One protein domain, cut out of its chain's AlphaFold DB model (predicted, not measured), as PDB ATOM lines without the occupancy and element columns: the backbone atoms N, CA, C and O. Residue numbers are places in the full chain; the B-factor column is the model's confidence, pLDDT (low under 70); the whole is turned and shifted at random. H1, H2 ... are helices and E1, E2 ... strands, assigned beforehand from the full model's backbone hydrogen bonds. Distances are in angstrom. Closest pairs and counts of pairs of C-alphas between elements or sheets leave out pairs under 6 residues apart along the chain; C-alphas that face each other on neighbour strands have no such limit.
ATOM      1  N   LYS A  21     -32.915  17.432  61.136       78.88
ATOM      2  CA  LYS A  21     -34.160  18.019  60.605       78.88
ATOM      3  C   LYS A  21     -34.362  19.474  61.021       78.88
ATOM      4  O   LYS A  21     -34.901  20.268  60.250       78.88
ATOM      5  N   ILE A  22     -33.940  19.834  62.235       79.50
ATOM      6  CA  ILE A  22     -34.035  21.210  62.740       79.50
ATOM      7  C   ILE A  22     -33.073  22.112  61.966       79.50
ATOM      8  O   ILE A  22     -33.466  23.201  61.543       79.50
ATOM      9  N   ASN A  23     -31.841  21.654  61.743       82.75
ATOM     10  CA  ASN A  23     -30.852  22.418  60.990       82.75
ATOM     11  C   ASN A  23     -31.268  22.555  59.519       82.75
ATOM     12  O   ASN A  23     -31.244  23.663  58.989       82.75
ATOM     13  N   ALA A  24     -31.813  21.494  58.915       84.56
ATOM     14  CA  ALA A  24     -32.421  21.544  57.586       84.56
ATOM     15  C   ALA A  24     -33.516  22.627  57.511       84.56
ATOM     16  O   ALA A  24     -33.463  23.530  56.668       84.56
ATOM     17  N   GLY A  25     -34.476  22.599  58.441       82.38
ATOM     18  CA  GLY A  25     -35.541  23.602  58.521       82.38
ATOM     19  C   GLY A  25     -35.012  25.029  58.706       82.38
ATOM     20  O   GLY A  25     -35.521  25.974  58.106       82.38
ATOM     21  N   ARG A  26     -33.949  25.214  59.491       84.38
ATOM     22  CA  ARG A  26     -33.290  26.518  59.639       84.38
ATOM     23  C   ARG A  26     -32.594  26.955  58.346       84.38
ATOM     24  O   ARG A  26     -32.693  28.124  57.979       84.38
ATOM     25  N   CYS A  27     -31.914  26.042  57.661       87.31
ATOM     26  CA  CYS A  27     -31.187  26.309  56.426       87.31
ATOM     27  C   CYS A  27     -32.131  26.826  55.330       87.31
ATOM     28  O   CYS A  27     -31.913  27.917  54.798       87.31
ATOM     29  N   ILE A  28     -33.249  26.135  55.083       85.56
ATOM     30  CA  ILE A  28     -34.218  26.548  54.056       85.56
ATOM     31  C   ILE A  28     -34.830  27.929  54.353       85.56
ATOM     32  O   ILE A  28     -34.993  28.747  53.448       85.56
ATOM     33  N   LEU A  29     -35.092  28.243  55.627       84.50
ATOM     34  CA  LEU A  29     -35.588  29.559  56.046       84.50
ATOM     35  C   LEU A  29     -34.565  30.673  55.792       84.50
ATOM     36  O   LEU A  29     -34.938  31.755  55.334       84.50
ATOM     37  N   CYS A  30     -33.283  30.420  56.059       85.56
ATOM     38  CA  CYS A  30     -32.208  31.361  55.748       85.56
ATOM     39  C   CYS A  30     -32.080  31.592  54.236       85.56
ATOM     40  O   CYS A  30     -31.945  32.738  53.810       85.56
ATOM     41  N   TYR A  31     -32.182  30.534  53.427       88.75
ATOM     42  CA  TYR A  31     -32.130  30.637  51.967       88.75
ATOM     43  C   TYR A  31     -33.285  31.481  51.422       88.75
ATOM     44  O   TYR A  31     -33.056  32.390  50.626       88.75
ATOM     45  N   LEU A  32     -34.508  31.245  51.904       83.88
ATOM     46  CA  LEU A  32     -35.676  32.054  51.544       83.88
ATOM     47  C   LEU A  32     -35.493  33.519  51.949       83.88
ATOM     48  O   LEU A  32     -35.748  34.413  51.147       83.88
ATOM     49  N   LYS A  33     -35.024  33.779  53.174       83.19
ATOM     50  CA  LYS A  33     -34.797  35.141  53.672       83.19
ATOM     51  C   LYS A  33     -33.808  35.912  52.796       83.19
ATOM     52  O   LYS A  33     -34.074  37.057  52.442       83.19
ATOM     53  N   GLU A  34     -32.670  35.302  52.475       84.94
ATOM     54  CA  GLU A  34     -31.591  35.975  51.747       84.94
ATOM     55  C   GLU A  34     -31.837  36.043  50.236       84.94
ATOM     56  O   GLU A  34     -31.486  37.040  49.599       84.94
ATOM     57  N   GLY A  35     -32.451  35.017  49.647       81.81
ATOM     58  CA  GLY A  35     -32.729  34.987  48.214       81.81
ATOM     59  C   GLY A  35     -33.985  35.767  47.807       81.81
ATOM     60  O   GLY A  35     -34.016  36.325  46.712       81.81
ATOM     61  N   LEU A  36     -34.985  35.908  48.688       78.00
ATOM     62  CA  LEU A  36     -36.206  36.683  48.405       78.00
ATOM     63  C   LEU A  36     -36.124  38.157  48.827       78.00
ATOM     64  O   LEU A  36     -37.091  38.892  48.631       78.00
ATOM     65  N   LYS A  37     -34.995  38.621  49.377       80.56
ATOM     66  CA  LYS A  37     -34.851  39.984  49.927       80.56
ATOM     67  C   LYS A  37     -35.221  41.107  48.941       80.56
ATOM     68  O   LYS A  37     -35.700  42.156  49.369       80.56
ATOM     69  N   ASP A  38     -35.030  40.869  47.641       75.44
ATOM     70  CA  ASP A  38     -35.252  41.843  46.563       75.44
ATOM     71  C   ASP A  38     -36.512  41.550  45.717       75.44
ATOM     72  O   ASP A  38     -36.885  42.346  44.849       75.44
ATOM     73  N   VAL A  39     -37.195  40.425  45.958       70.19
ATOM     74  CA  VAL A  39     -38.401  40.025  45.213       70.19
ATOM     75  C   VAL A  39     -39.578  40.884  45.659       70.19
ATOM     76  O   VAL A  39     -39.796  41.052  46.846       70.19
ATOM     77  N   LYS A  40     -40.377  41.427  44.735       70.19
ATOM     78  CA  LYS A  40     -41.604  42.172  45.069       70.19
ATOM     79  C   LYS A  40     -42.834  41.317  44.776       70.19
ATOM     80  O   LYS A  40     -42.941  40.782  43.680       70.19
ATOM     81  N   GLY A  41     -43.779  41.268  45.713       67.75
ATOM     82  CA  GLY A  41     -45.063  40.579  45.550       67.75
ATOM     83  C   GLY A  41     -45.285  39.500  46.605       67.75
ATOM     84  O   GLY A  41     -44.603  39.487  47.631       67.75
ATOM     85  N   THR A  42     -46.248  38.620  46.338       65.94
ATOM     86  CA  THR A  42     -46.534  37.431  47.148       65.94
ATOM     87  C   THR A  42     -45.979  36.199  46.442       65.94
ATOM     88  O   THR A  42     -46.098  36.078  45.221       65.94
ATOM     89  N   VAL A  43     -45.376  35.296  47.211       67.25
ATOM     90  CA  VAL A  43     -44.765  34.061  46.718       67.25
ATOM     91  C   VAL A  43     -45.365  32.905  47.514       67.25
ATOM     92  O   VAL A  43     -44.976  32.674  48.653       67.25
ATOM     93  N   ASP A  44     -46.324  32.202  46.914       71.06
ATOM     94  CA  ASP A  44     -46.934  31.007  47.503       71.06
ATOM     95  C   ASP A  44     -46.046  29.782  47.228       71.06
ATOM     96  O   ASP A  44     -45.891  29.360  46.075       71.06
ATOM     97  N   LEU A  45     -45.419  29.253  48.282       73.81
ATOM     98  CA  LEU A  45     -44.528  28.094  48.242       73.81
ATOM     99  C   LEU A  45     -44.953  27.088  49.294       73.81
ATOM    100  O   LEU A  45     -45.037  27.430  50.469       73.81
ATOM    101  N   ILE A  46     -45.078  25.831  48.877       78.44
ATOM    102  CA  ILE A  46     -45.203  24.703  49.793       78.44
ATOM    103  C   ILE A  46     -43.876  23.952  49.779       78.44
ATOM    104  O   ILE A  46     -43.434  23.498  48.723       78.44
ATOM    105  N   ILE A  47     -43.252  23.829  50.950       80.31
ATOM    106  CA  ILE A  47     -41.996  23.100  51.139       80.31
ATOM    107  C   ILE A  47     -42.262  21.883  52.017       80.31
ATOM    108  O   ILE A  47     -42.452  22.013  53.225       80.31
ATOM    109  N   CYS A  48     -42.234  20.705  51.405       80.44
ATOM    110  CA  CYS A  48     -42.294  19.429  52.100       80.44
ATOM    111  C   CYS A  48     -40.877  18.944  52.415       80.44
ATOM    112  O   CYS A  48     -39.980  19.079  51.588       80.44
ATOM    113  N   MET A  49     -40.680  18.334  53.580       82.31
ATOM    114  CA  MET A  49     -39.423  17.671  53.931       82.31
ATOM    115  C   MET A  49     -39.637  16.162  53.953       82.31
ATOM    116  O   MET A  49     -40.492  15.673  54.689       82.31
ATOM    117  N   ASP A  50     -38.853  15.436  53.168       80.12
ATOM    118  CA  ASP A  50     -38.739  13.986  53.222       80.12
ATOM    119  C   ASP A  50     -37.481  13.611  54.014       80.12
ATOM    120  O   ASP A  50     -36.358  14.023  53.711       80.12
ATOM    121  N   THR A  51     -37.708  12.850  55.080       74.00
ATOM    122  CA  THR A  51     -36.690  12.429  56.051       74.00
ATOM    123  C   THR A  51     -36.516  10.915  56.065       74.00
ATOM    124  O   THR A  51     -35.916  10.360  56.981       74.00
ATOM    125  N   SER A  52     -36.991  10.238  55.016       73.44
ATOM    126  CA  SER A  52     -36.809   8.796  54.812       73.44
ATOM    127  C   SER A  52     -35.332   8.399  54.626       73.44
ATOM    128  O   SER A  52     -35.014   7.212  54.557       73.44
ATOM    129  N   PHE A  53     -34.423   9.377  54.546       71.50
ATOM    130  CA  PHE A  53     -32.986   9.193  54.391       71.50
ATOM    131  C   PHE A  53     -32.273   9.471  55.727       71.50
ATOM    132  O   PHE A  53     -32.326  10.595  56.214       71.50
ATOM    133  N   PRO A  54     -31.559   8.493  56.318       65.94
ATOM    134  CA  PRO A  54     -30.934   8.661  57.639       65.94
ATOM    135  C   PRO A  54     -29.885   9.780  57.726       65.94
ATOM    136  O   PRO A  54     -29.639  10.313  58.800       65.94
ATOM    137  N   GLU A  55     -29.261  10.126  56.598       73.00
ATOM    138  CA  GLU A  55     -28.122  11.054  56.517       73.00
ATOM    139  C   GLU A  55     -28.438  12.309  55.692       73.00
ATOM    140  O   GLU A  55     -27.538  13.071  55.349       73.00
ATOM    141  N   ALA A  56     -29.692  12.500  55.282       76.62
ATOM    142  CA  ALA A  56     -30.066  13.619  54.427       76.62
ATOM    143  C   ALA A  56     -31.510  14.041  54.673       76.62
ATOM    144  O   ALA A  56     -32.372  13.228  55.001       76.62
ATOM    145  N   VAL A  57     -31.788  15.319  54.438       84.25
ATOM    146  CA  VAL A  57     -33.161  15.826  54.360       84.25
ATOM    147  C   VAL A  57     -33.405  16.256  52.926       84.25
ATOM    148  O   VAL A  57     -32.636  17.037  52.372       84.25
ATOM    149  N   LEU A  58     -34.450  15.723  52.306       87.44
ATOM    150  CA  LEU A  58     -34.847  16.099  50.956       87.44
ATOM    151  C   LEU A  58     -35.990  17.109  51.053       87.44
ATOM    152  O   LEU A  58     -37.061  16.808  51.569       87.44
ATOM    153  N   PHE A  59     -35.771  18.325  50.572       87.44
ATOM    154  CA  PHE A  59     -36.821  19.321  50.414       87.44
ATOM    155  C   PHE A  59     -37.504  19.130  49.072       87.44
ATOM    156  O   PHE A  59     -36.836  19.132  48.044       87.44
ATOM    157  N   HIS A  60     -38.826  19.059  49.065       85.88
ATOM    158  CA  HIS A  60     -39.643  19.176  47.866       85.88
ATOM    159  C   HIS A  60     -40.364  20.518  47.904       85.88
ATOM    160  O   HIS A  60     -41.150  20.776  48.812       85.88
ATOM    161  N   VAL A  61     -40.115  21.369  46.914       83.44
ATOM    162  CA  VAL A  61     -40.785  22.661  46.749       83.44
ATOM    163  C   VAL A  61     -41.827  22.520  45.647       83.44
ATOM    164  O   VAL A  61     -41.479  22.204  44.511       83.44
ATOM    165  N   LEU A  62     -43.107  22.707  45.972       77.44
ATOM    166  CA  LEU A  62     -44.223  22.419  45.069       77.44
ATOM    167  C   LEU A  62     -44.729  23.679  44.365       77.44
ATOM    168  O   LEU A  62     -45.015  24.691  45.009       77.44
ATOM    169  N   LYS A  63     -44.975  23.569  43.056       70.12
ATOM    170  CA  LYS A  63     -45.732  24.558  42.282       70.12
ATOM    171  C   LYS A  63     -47.233  24.377  42.498       70.12
ATOM    172  O   LYS A  63     -47.812  23.365  42.107       70.12
ATOM    173  N   GLY A  64     -47.887  25.363  43.118       65.31
ATOM    174  CA  GLY A  64     -49.348  25.380  43.289       65.31
ATOM    175  C   GLY A  64     -49.923  24.163  44.032       65.31
ATOM    176  O   GLY A  64     -51.063  23.784  43.776       65.31
ATOM    177  N   GLY A  65     -49.126  23.527  44.900       64.00
ATOM    178  CA  GLY A  65     -49.521  22.347  45.675       64.00
ATOM    179  C   GLY A  65     -49.551  21.021  44.912       64.00
ATOM    180  O   GLY A  65     -50.002  20.027  45.478       64.00
ATOM    181  N   ASN A  66     -49.066  20.971  43.667       66.38
ATOM    182  CA  ASN A  66     -48.958  19.730  42.902       66.38
ATOM    183  C   ASN A  66     -47.569  19.089  43.070       66.38
ATOM    184  O   ASN A  66     -46.556  19.690  42.718       66.38
ATOM    185  N   LEU A  67     -47.520  17.848  43.568       65.06
ATOM    186  CA  LEU A  67     -46.277  17.073  43.723       65.06
ATOM    187  C   LEU A  67     -45.604  16.764  42.378       65.06
ATOM    188  O   LEU A  67     -44.378  16.684  42.320       65.06
ATOM    189  N   ALA A  68     -46.388  16.613  41.305       67.75
ATOM    190  CA  ALA A  68     -45.862  16.327  39.969       67.75
ATOM    191  C   ALA A  68     -45.049  17.497  39.385       67.75
ATOM    192  O   ALA A  68     -44.190  17.275  38.539       67.75
ATOM    193  N   ASP A  69     -45.282  18.713  39.888       71.81
ATOM    194  CA  ASP A  69     -44.586  19.940  39.496       71.81
ATOM    195  C   ASP A  69     -43.674  20.440  40.635       71.81
ATOM    196  O   ASP A  69     -43.592  21.641  40.911       71.81
ATOM    197  N   SER A  70     -43.029  19.512  41.354       81.06
ATOM    198  CA  SER A  70     -42.109  19.836  42.446       81.06
ATOM    199  C   SER A  70     -40.650  19.860  41.996       81.06
ATOM    200  O   SER A  70     -40.219  19.074  41.151       81.06
ATOM    201  N   VAL A  71     -39.868  20.754  42.597       87.19
ATOM    202  CA  VAL A  71     -38.406  20.742  42.497       87.19
ATOM    203  C   VAL A  71     -37.841  20.280  43.826       87.19
ATOM    204  O   VAL A  71     -38.279  20.726  44.885       87.19
ATOM    205  N   SER A  72     -36.887  19.354  43.761       89.38
ATOM    206  CA  SER A  72     -36.318  18.729  44.949       89.38
ATOM    207  C   SER A  72     -34.881  19.176  45.186       89.38
ATOM    208  O   SER A  72     -34.114  19.335  44.233       89.38
ATOM    209  N   PHE A  73     -34.525  19.346  46.455       90.81
ATOM    210  CA  PHE A  73     -33.198  19.753  46.888       90.81
ATOM    211  C   PHE A  73     -32.750  18.955  48.107       90.81
ATOM    212  O   PHE A  73     -33.517  18.758  49.044       90.81
ATOM    213  N   TYR A  74     -31.494  18.539  48.124       89.06
ATOM    214  CA  TYR A  74     -30.878  17.872  49.259       89.06
ATOM    215  C   TYR A  74     -30.301  18.906  50.214       89.06
ATOM    216  O   TYR A  74     -29.539  19.777  49.803       89.06
ATOM    217  N   TYR A  75     -30.632  18.776  51.489       87.69
ATOM    218  CA  TYR A  75     -29.868  19.356  52.578       87.69
ATOM    219  C   TYR A  75     -28.626  18.503  52.828       87.69
ATOM    220  O   TYR A  75     -28.743  17.295  53.063       87.69
ATOM    221  N   ILE A  76     -27.455  19.127  52.764       77.94
ATOM    222  CA  ILE A  76     -26.163  18.471  52.947       77.94
ATOM    223  C   ILE A  76     -25.547  18.980  54.248       77.94
ATOM    224  O   ILE A  76     -25.362  20.185  54.428       77.94
ATOM    225  N   VAL A  77     -25.217  18.035  55.129       71.25
ATOM    226  CA  VAL A  77     -24.406  18.261  56.329       71.25
ATOM    227  C   VAL A  77     -23.134  17.439  56.174       71.25
ATOM    228  O   VAL A  77     -23.214  16.216  56.108       71.25
ATOM    229  N   ASP A  78     -21.996  18.123  56.060       61.53
ATOM    230  CA  ASP A  78     -20.629  17.591  56.168       61.53
ATOM    231  C   ASP A  78     -20.381  16.186  55.582       61.53
ATOM    232  O   ASP A  78     -20.172  15.211  56.302       61.53
ATOM    233  N   PHE A  79     -20.296  16.098  54.250       50.19
ATOM    234  CA  PHE A  79     -19.474  15.084  53.576       50.19
ATOM    235  C   PHE A  79     -19.005  15.622  52.214       50.19
ATOM    236  O   PHE A  79     -19.783  15.606  51.255       50.19
ATOM    237  N   PRO A  80     -17.747  16.091  52.083       49.19
ATOM    238  CA  PRO A  80     -16.629  16.072  53.039       49.19
ATOM    239  C   PRO A  80     -16.731  17.142  54.152       49.19
ATOM    240  O   PRO A  80     -17.431  18.127  53.947       49.19
ATOM    241  N   PRO A  81     -15.977  16.995  55.266       54.50
ATOM    242  CA  PRO A  81     -15.966  17.895  56.440       54.50
ATOM    243  C   PRO A  81     -15.416  19.315  56.187       54.50
ATOM    244  O   PRO A  81     -15.183  20.077  57.121       54.50
ATOM    245  N   ASP A  82     -15.154  19.644  54.921       57.75
ATOM    246  CA  ASP A  82     -14.652  20.939  54.459       57.75
ATOM    247  C   ASP A  82     -15.739  21.720  53.690       57.75
ATOM    248  O   ASP A  82     -15.438  22.718  53.031       57.75
ATOM    249  N   ILE A  83     -16.988  21.238  53.699       60.03
ATOM    250  CA  ILE A  83     -18.115  21.846  52.989       60.03
ATOM    251  C   ILE A  83     -19.096  22.421  54.006       60.03
ATOM    252  O   ILE A  83     -19.670  21.688  54.804       60.03
ATOM    253  N   ASP A  84     -19.326  23.733  53.919       67.94
ATOM    254  CA  ASP A  84     -20.341  24.417  54.717       67.94
ATOM    255  C   ASP A  84     -21.722  23.752  54.564       67.94
ATOM    256  O   ASP A  84     -22.116  23.285  53.496       67.94
ATOM    257  N   GLU A  85     -22.498  23.741  55.643       77.50
ATOM    258  CA  GLU A  85     -23.893  23.303  55.624       77.50
ATOM    259  C   GLU A  85     -24.694  24.049  54.538       77.50
ATOM    260  O   GLU A  85     -24.688  25.284  54.472       77.50
ATOM    261  N   GLY A  86     -25.440  23.321  53.701       86.19
ATOM    262  CA  GLY A  86     -26.163  23.960  52.603       86.19
ATOM    263  C   GLY A  86     -27.118  23.062  51.831       86.19
ATOM    264  O   GLY A  86     -27.486  21.971  52.263       86.19
ATOM    265  N   ILE A  87     -27.557  23.567  50.679       87.94
ATOM    266  CA  ILE A  87     -28.539  22.913  49.812       87.94
ATOM    267  C   ILE A  87     -27.893  22.576  48.465       87.94
ATOM    268  O   ILE A  87     -27.110  23.363  47.944       87.94
ATOM    269  N   SER A  88     -28.233  21.431  47.871       87.81
ATOM    270  CA  SER A  88     -27.799  21.036  46.524       87.81
ATOM    271  C   SER A  88     -28.914  20.347  45.735       87.81
ATOM    272  O   SER A  88     -29.873  19.824  46.297       87.81
ATOM    273  N   HIS A  89     -28.787  20.298  44.408       84.62
ATOM    274  CA  HIS A  89     -29.684  19.516  43.547       84.62
ATOM    275  C   HIS A  89     -29.430  18.011  43.603       84.62
ATOM    276  O   HIS A  89     -30.318  17.216  43.292       84.62
ATOM    277  N   THR A  90     -28.224  17.604  43.985       82.12
ATOM    278  CA  THR A  90     -27.837  16.199  44.091       82.12
ATOM    279  C   THR A  90     -27.353  15.909  45.500       82.12
ATOM    280  O   THR A  90     -26.872  16.790  46.201       82.12
ATOM    281  N   ARG A  91     -27.455  14.646  45.926       73.00
ATOM    282  CA  ARG A  91     -26.985  14.222  47.254       73.00
ATOM    283  C   ARG A  91     -25.476  14.435  47.448       73.00
ATOM    284  O   ARG A  91     -25.025  14.640  48.563       73.00
ATOM    285  N   ILE A  92     -24.713  14.351  46.359       74.00
ATOM    286  CA  ILE A  92     -23.275  14.623  46.309       74.00
ATOM    287  C   ILE A  92     -23.096  15.630  45.174       74.00
ATOM    288  O   ILE A  92     -23.136  15.258  43.998       74.00
ATOM    289  N   GLY A  93     -23.031  16.912  45.509       72.94
ATOM    290  CA  GLY A  93     -23.043  17.996  44.533       72.94
ATOM    291  C   GLY A  93     -22.581  19.312  45.126       72.94
ATOM    292  O   GLY A  93     -22.419  19.440  46.336       72.94
ATOM    293  N   SER A  94     -22.372  20.295  44.254       84.00
ATOM    294  CA  SER A  94     -22.066  21.657  44.680       84.00
ATOM    295  C   SER A  94     -23.245  22.249  45.440       84.00
ATOM    296  O   SER A  94     -24.404  22.036  45.061       84.00
ATOM    297  N   LEU A  95     -22.938  23.004  46.489       87.62
ATOM    298  CA  LEU A  95     -23.933  23.823  47.160       87.62
ATOM    299  C   LEU A  95     -24.425  24.903  46.200       87.62
ATOM    300  O   LEU A  95     -23.634  25.474  45.447       87.62
ATOM    301  N   ILE A  96     -25.720  25.180  46.251       90.06
ATOM    302  CA  ILE A  96     -26.310  26.339  45.588       90.06
ATOM    303  C   ILE A  96     -26.358  27.503  46.572       90.06
ATOM    304  O   ILE A  96     -26.517  27.329  47.778       90.06
ATOM    305  N   THR A  97     -26.239  28.711  46.055       90.31
ATOM    306  CA  THR A  97     -26.416  29.941  46.820       90.31
ATOM    307  C   THR A  97     -27.900  30.191  47.129       90.31
ATOM    308  O   THR A  97     -28.785  29.696  46.420       90.31
ATOM    309  N   PRO A  98     -28.216  31.021  48.143       88.50
ATOM    310  CA  PRO A  98     -29.587  31.474  48.389       88.50
ATOM    311  C   PRO A  98     -30.257  32.124  47.168       88.50
ATOM    312  O   PRO A  98     -31.456  31.939  46.951       88.50
ATOM    313  N   GLN A  99     -29.485  32.866  46.365       87.50
ATOM    314  CA  GLN A  99     -29.949  33.474  45.117       87.50
ATOM    315  C   GLN A  99     -30.332  32.411  44.084       87.50
ATOM    316  O   GLN A  99     -31.462  32.438  43.608       87.50
ATOM    317  N   GLU A 100     -29.455  31.443  43.802       90.62
ATOM    318  CA  GLU A 100     -29.745  30.352  42.855       90.62
ATOM    319  C   GLU A 100     -30.980  29.552  43.285       90.62
ATOM    320  O   GLU A 100     -31.874  29.300  42.479       90.62
ATOM    321  N   PHE A 101     -31.090  29.224  44.577       89.06
ATOM    322  CA  PHE A 101     -32.275  28.566  45.126       89.06
ATOM    323  C   PHE A 101     -33.561  29.360  44.841       89.06
ATOM    324  O   PHE A 101     -34.557  28.794  44.387       89.06
ATOM    325  N   CYS A 102     -33.543  30.677  45.056       83.56
ATOM    326  CA  CYS A 102     -34.713  31.517  44.812       83.56
ATOM    327  C   CYS A 102     -35.031  31.691  43.323       83.56
ATOM    328  O   CYS A 102     -36.203  31.655  42.950       83.56
ATOM    329  N   GLU A 103     -34.025  31.813  42.459       86.00
ATOM    330  CA  GLU A 103     -34.207  31.874  41.002       86.00
ATOM    331  C   GLU A 103     -34.907  30.626  40.449       86.00
ATOM    332  O   GLU A 103     -35.651  30.717  39.473       86.00
ATOM    333  N   ILE A 104     -34.730  29.478  41.104       86.44
ATOM    334  CA  ILE A 104     -35.385  28.224  40.730       86.44
ATOM    335  C   ILE A 104     -36.834  28.175  41.223       86.44
ATOM    336  O   ILE A 104     -37.720  27.770  40.470       86.44
ATOM    337  N   ILE A 105     -37.100  28.566  42.474       82.06
ATOM    338  CA  ILE A 105     -38.432  28.389  43.085       82.06
ATOM    339  C   ILE A 105     -39.396  29.550  42.822       82.06
ATOM    340  O   ILE A 105     -40.605  29.337  42.791       82.06
ATOM    341  N   VAL A 106     -38.913  30.778  42.612       77.00
ATOM    342  CA  VAL A 106     -39.780  31.943  42.353       77.00
ATOM    343  C   VAL A 106     -40.624  31.753  41.082       77.00
ATOM    344  O   VAL A 106     -41.820  32.024  41.143       77.00
ATOM    345  N   PRO A 107     -40.099  31.212  39.961       75.44
ATOM    346  CA  PRO A 107     -40.917  30.847  38.796       75.44
ATOM    347  C   PRO A 107     -41.932  29.716  39.050       75.44
ATOM    348  O   PRO A 107     -42.862  29.515  38.255       75.44
ATOM    349  N   LEU A 108     -41.743  28.930  40.115       67.81
ATOM    350  CA  LEU A 108     -42.692  27.895  40.533       67.81
ATOM    351  C   LEU A 108     -43.849  28.495  41.330       67.81
ATOM    352  O   LEU A 108     -44.977  28.016  41.217       67.81
ATOM    353  N   ALA A 109     -43.594  29.550  42.095       64.12
ATOM    354  CA  ALA A 109     -44.625  30.257  42.832       64.12
ATOM    355  C   ALA A 109     -45.561  31.029  41.891       64.12
ATOM    356  O   ALA A 109     -45.155  31.586  40.869       64.12
ATOM    357  N   LYS A 110     -46.847  31.106  42.248       61.28
ATOM    358  CA  LYS A 110     -47.757  32.053  41.596       61.28
ATOM    359  C   LYS A 110     -47.394  33.458  42.070       61.28
ATOM    360  O   LYS A 110     -47.679  33.803  43.211       61.28
ATOM    361  N   VAL A 111     -46.809  34.272  41.196       55.25
ATOM    362  CA  VAL A 111     -46.702  35.714  41.443       55.25
ATOM    363  C   VAL A 111     -48.080  36.316  41.170       55.25
ATOM    364  O   VAL A 111     -48.498  36.425  40.018       55.25
ATOM    365  N   GLY A 112     -48.824  36.627  42.232       51.12
ATOM    366  CA  GLY A 112     -50.064  37.393  42.115       51.12
ATOM    367  C   GLY A 112     -49.745  38.802  41.615       51.12
ATOM    368  O   GLY A 112     -48.905  39.477  42.211       51.12
ATOM    369  N   VAL A 113     -50.372  39.212  40.509       45.53
ATOM    370  CA  VAL A 113     -50.367  40.601  40.019       45.53
ATOM    371  C   VAL A 113     -51.490  41.368  40.698       45.53
ATOM    372  O   VAL A 113     -52.611  40.812  40.741       45.53
TER     373      VAL A 113
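What this domain is: This is residues 21 to 113 of the 113 residues of an uncharacterized protein of Parcubacteria group bacterium GW2011_GWB1_35_5 (UniProt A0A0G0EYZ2). A strongly twisted sheet of four antiparallel strands makes one layer, and two helices are on one of its faces: the longer H1 runs across the strands, over E3 and only just over E2, while the short H2 lies beside the strands and meets residues 30 to 35 of H1 at about a right angle. The strands follow each other as a meander, each the antiparallel neighbour of the one before, and together sheet and helices make two layers, the helices H1 and H2 being on one face of the sheet. The printed part has 93 residues, with two named helices and four named strands in the order H1, E1, E2, E3, E4, H2; the sheet's order is E1, E2, E3, E4, and the class is mixed, helices and strands. The whole is compact, with a radius of gyration of the C-alphas of 13.1 A, and its outline is elongated, with spans of 44 by 27 by 21 A.

How they stand to each other: H1, residues 21 to 35, is on the sheet made of E1, residues 46 to 50, E2, residues 57 to 63, E3, residues 66 to 76, and E4, residues 86 to 88. The height of H1 over the sheet is 7.5 A. It lies over E3 and only just over E2, on which 3 of its C-alphas fall. On the local plane its line and that of E3 stand at 78 degrees, across the strands. The closest C-alphas of H1 and E3 are those of Ala 24 and Tyr 75, 6.0 A apart; H1 and E1 are near each other, with 6 pairs of C-alphas within 10 A. E1 and E2 form a hairpin, with N 48 and O 60 at 2.8 A and N 62 and O 46 at 2.9 A, within hydrogen-bond range. E2 and E3 form a hairpin with a tight link, and N 61 and O 71 are within hydrogen-bond range at 2.8 A. E3 bends by 88 degrees at residue 69. E3 and E4 form a hairpin at 130 degrees between their directions, with N 74 and O 88 within hydrogen-bond range at 2.8 A. E1 and E4 are the edge strands and are apart. From edge to edge the strands' lines turn by 89 degrees. H2, residues 98 to 105, is on the same face of the sheet as H1, at a height over the sheet of 8.6 A, and lies over none of the strands, but only just: 2 of its C-alphas fall on E3. The closest C-alphas of H2 and E2 are those of Ile 105 and Val 61, 7.2 A apart. H1 touches H2 with its residues 30 to 35 alone, about perpendicular at 90 degrees; their closest C-alphas are those of Gly 35 and Gln 99, 4.4 A apart. In H1 and H2 every O i to N i+4 pair is within hydrogen-bond range.

Where its parts are: H1 begins at C-alpha 21, (-34.160, 18.019, 60.605), and measures 21.1 A from first to last C-alpha. E1 measures 13.0 A, E2 19.5 A, and E3, the longest strand, 24.9 A, beginning at C-alpha 66, (-48.958, 19.730, 42.902). E4 measures 6.9 A. H2 measures 10.8 A and ends at C-alpha 105, (-38.432, 28.389, 43.085).

The domain as a whole: The two C-alphas farthest apart are those of Pro 81, between E3 and E4, and Val 113, the chain's last residue, at 44.4 A. The printed part has no cut. No link is long: E2 to E3 is tight, and the others are short. The mean pLDDT of the printed part is 76.7; it is under 70 at residues 41 to 43, residue 54, residues 64 to 68, residues 78 to 84 and residues 108 to 113 of the model.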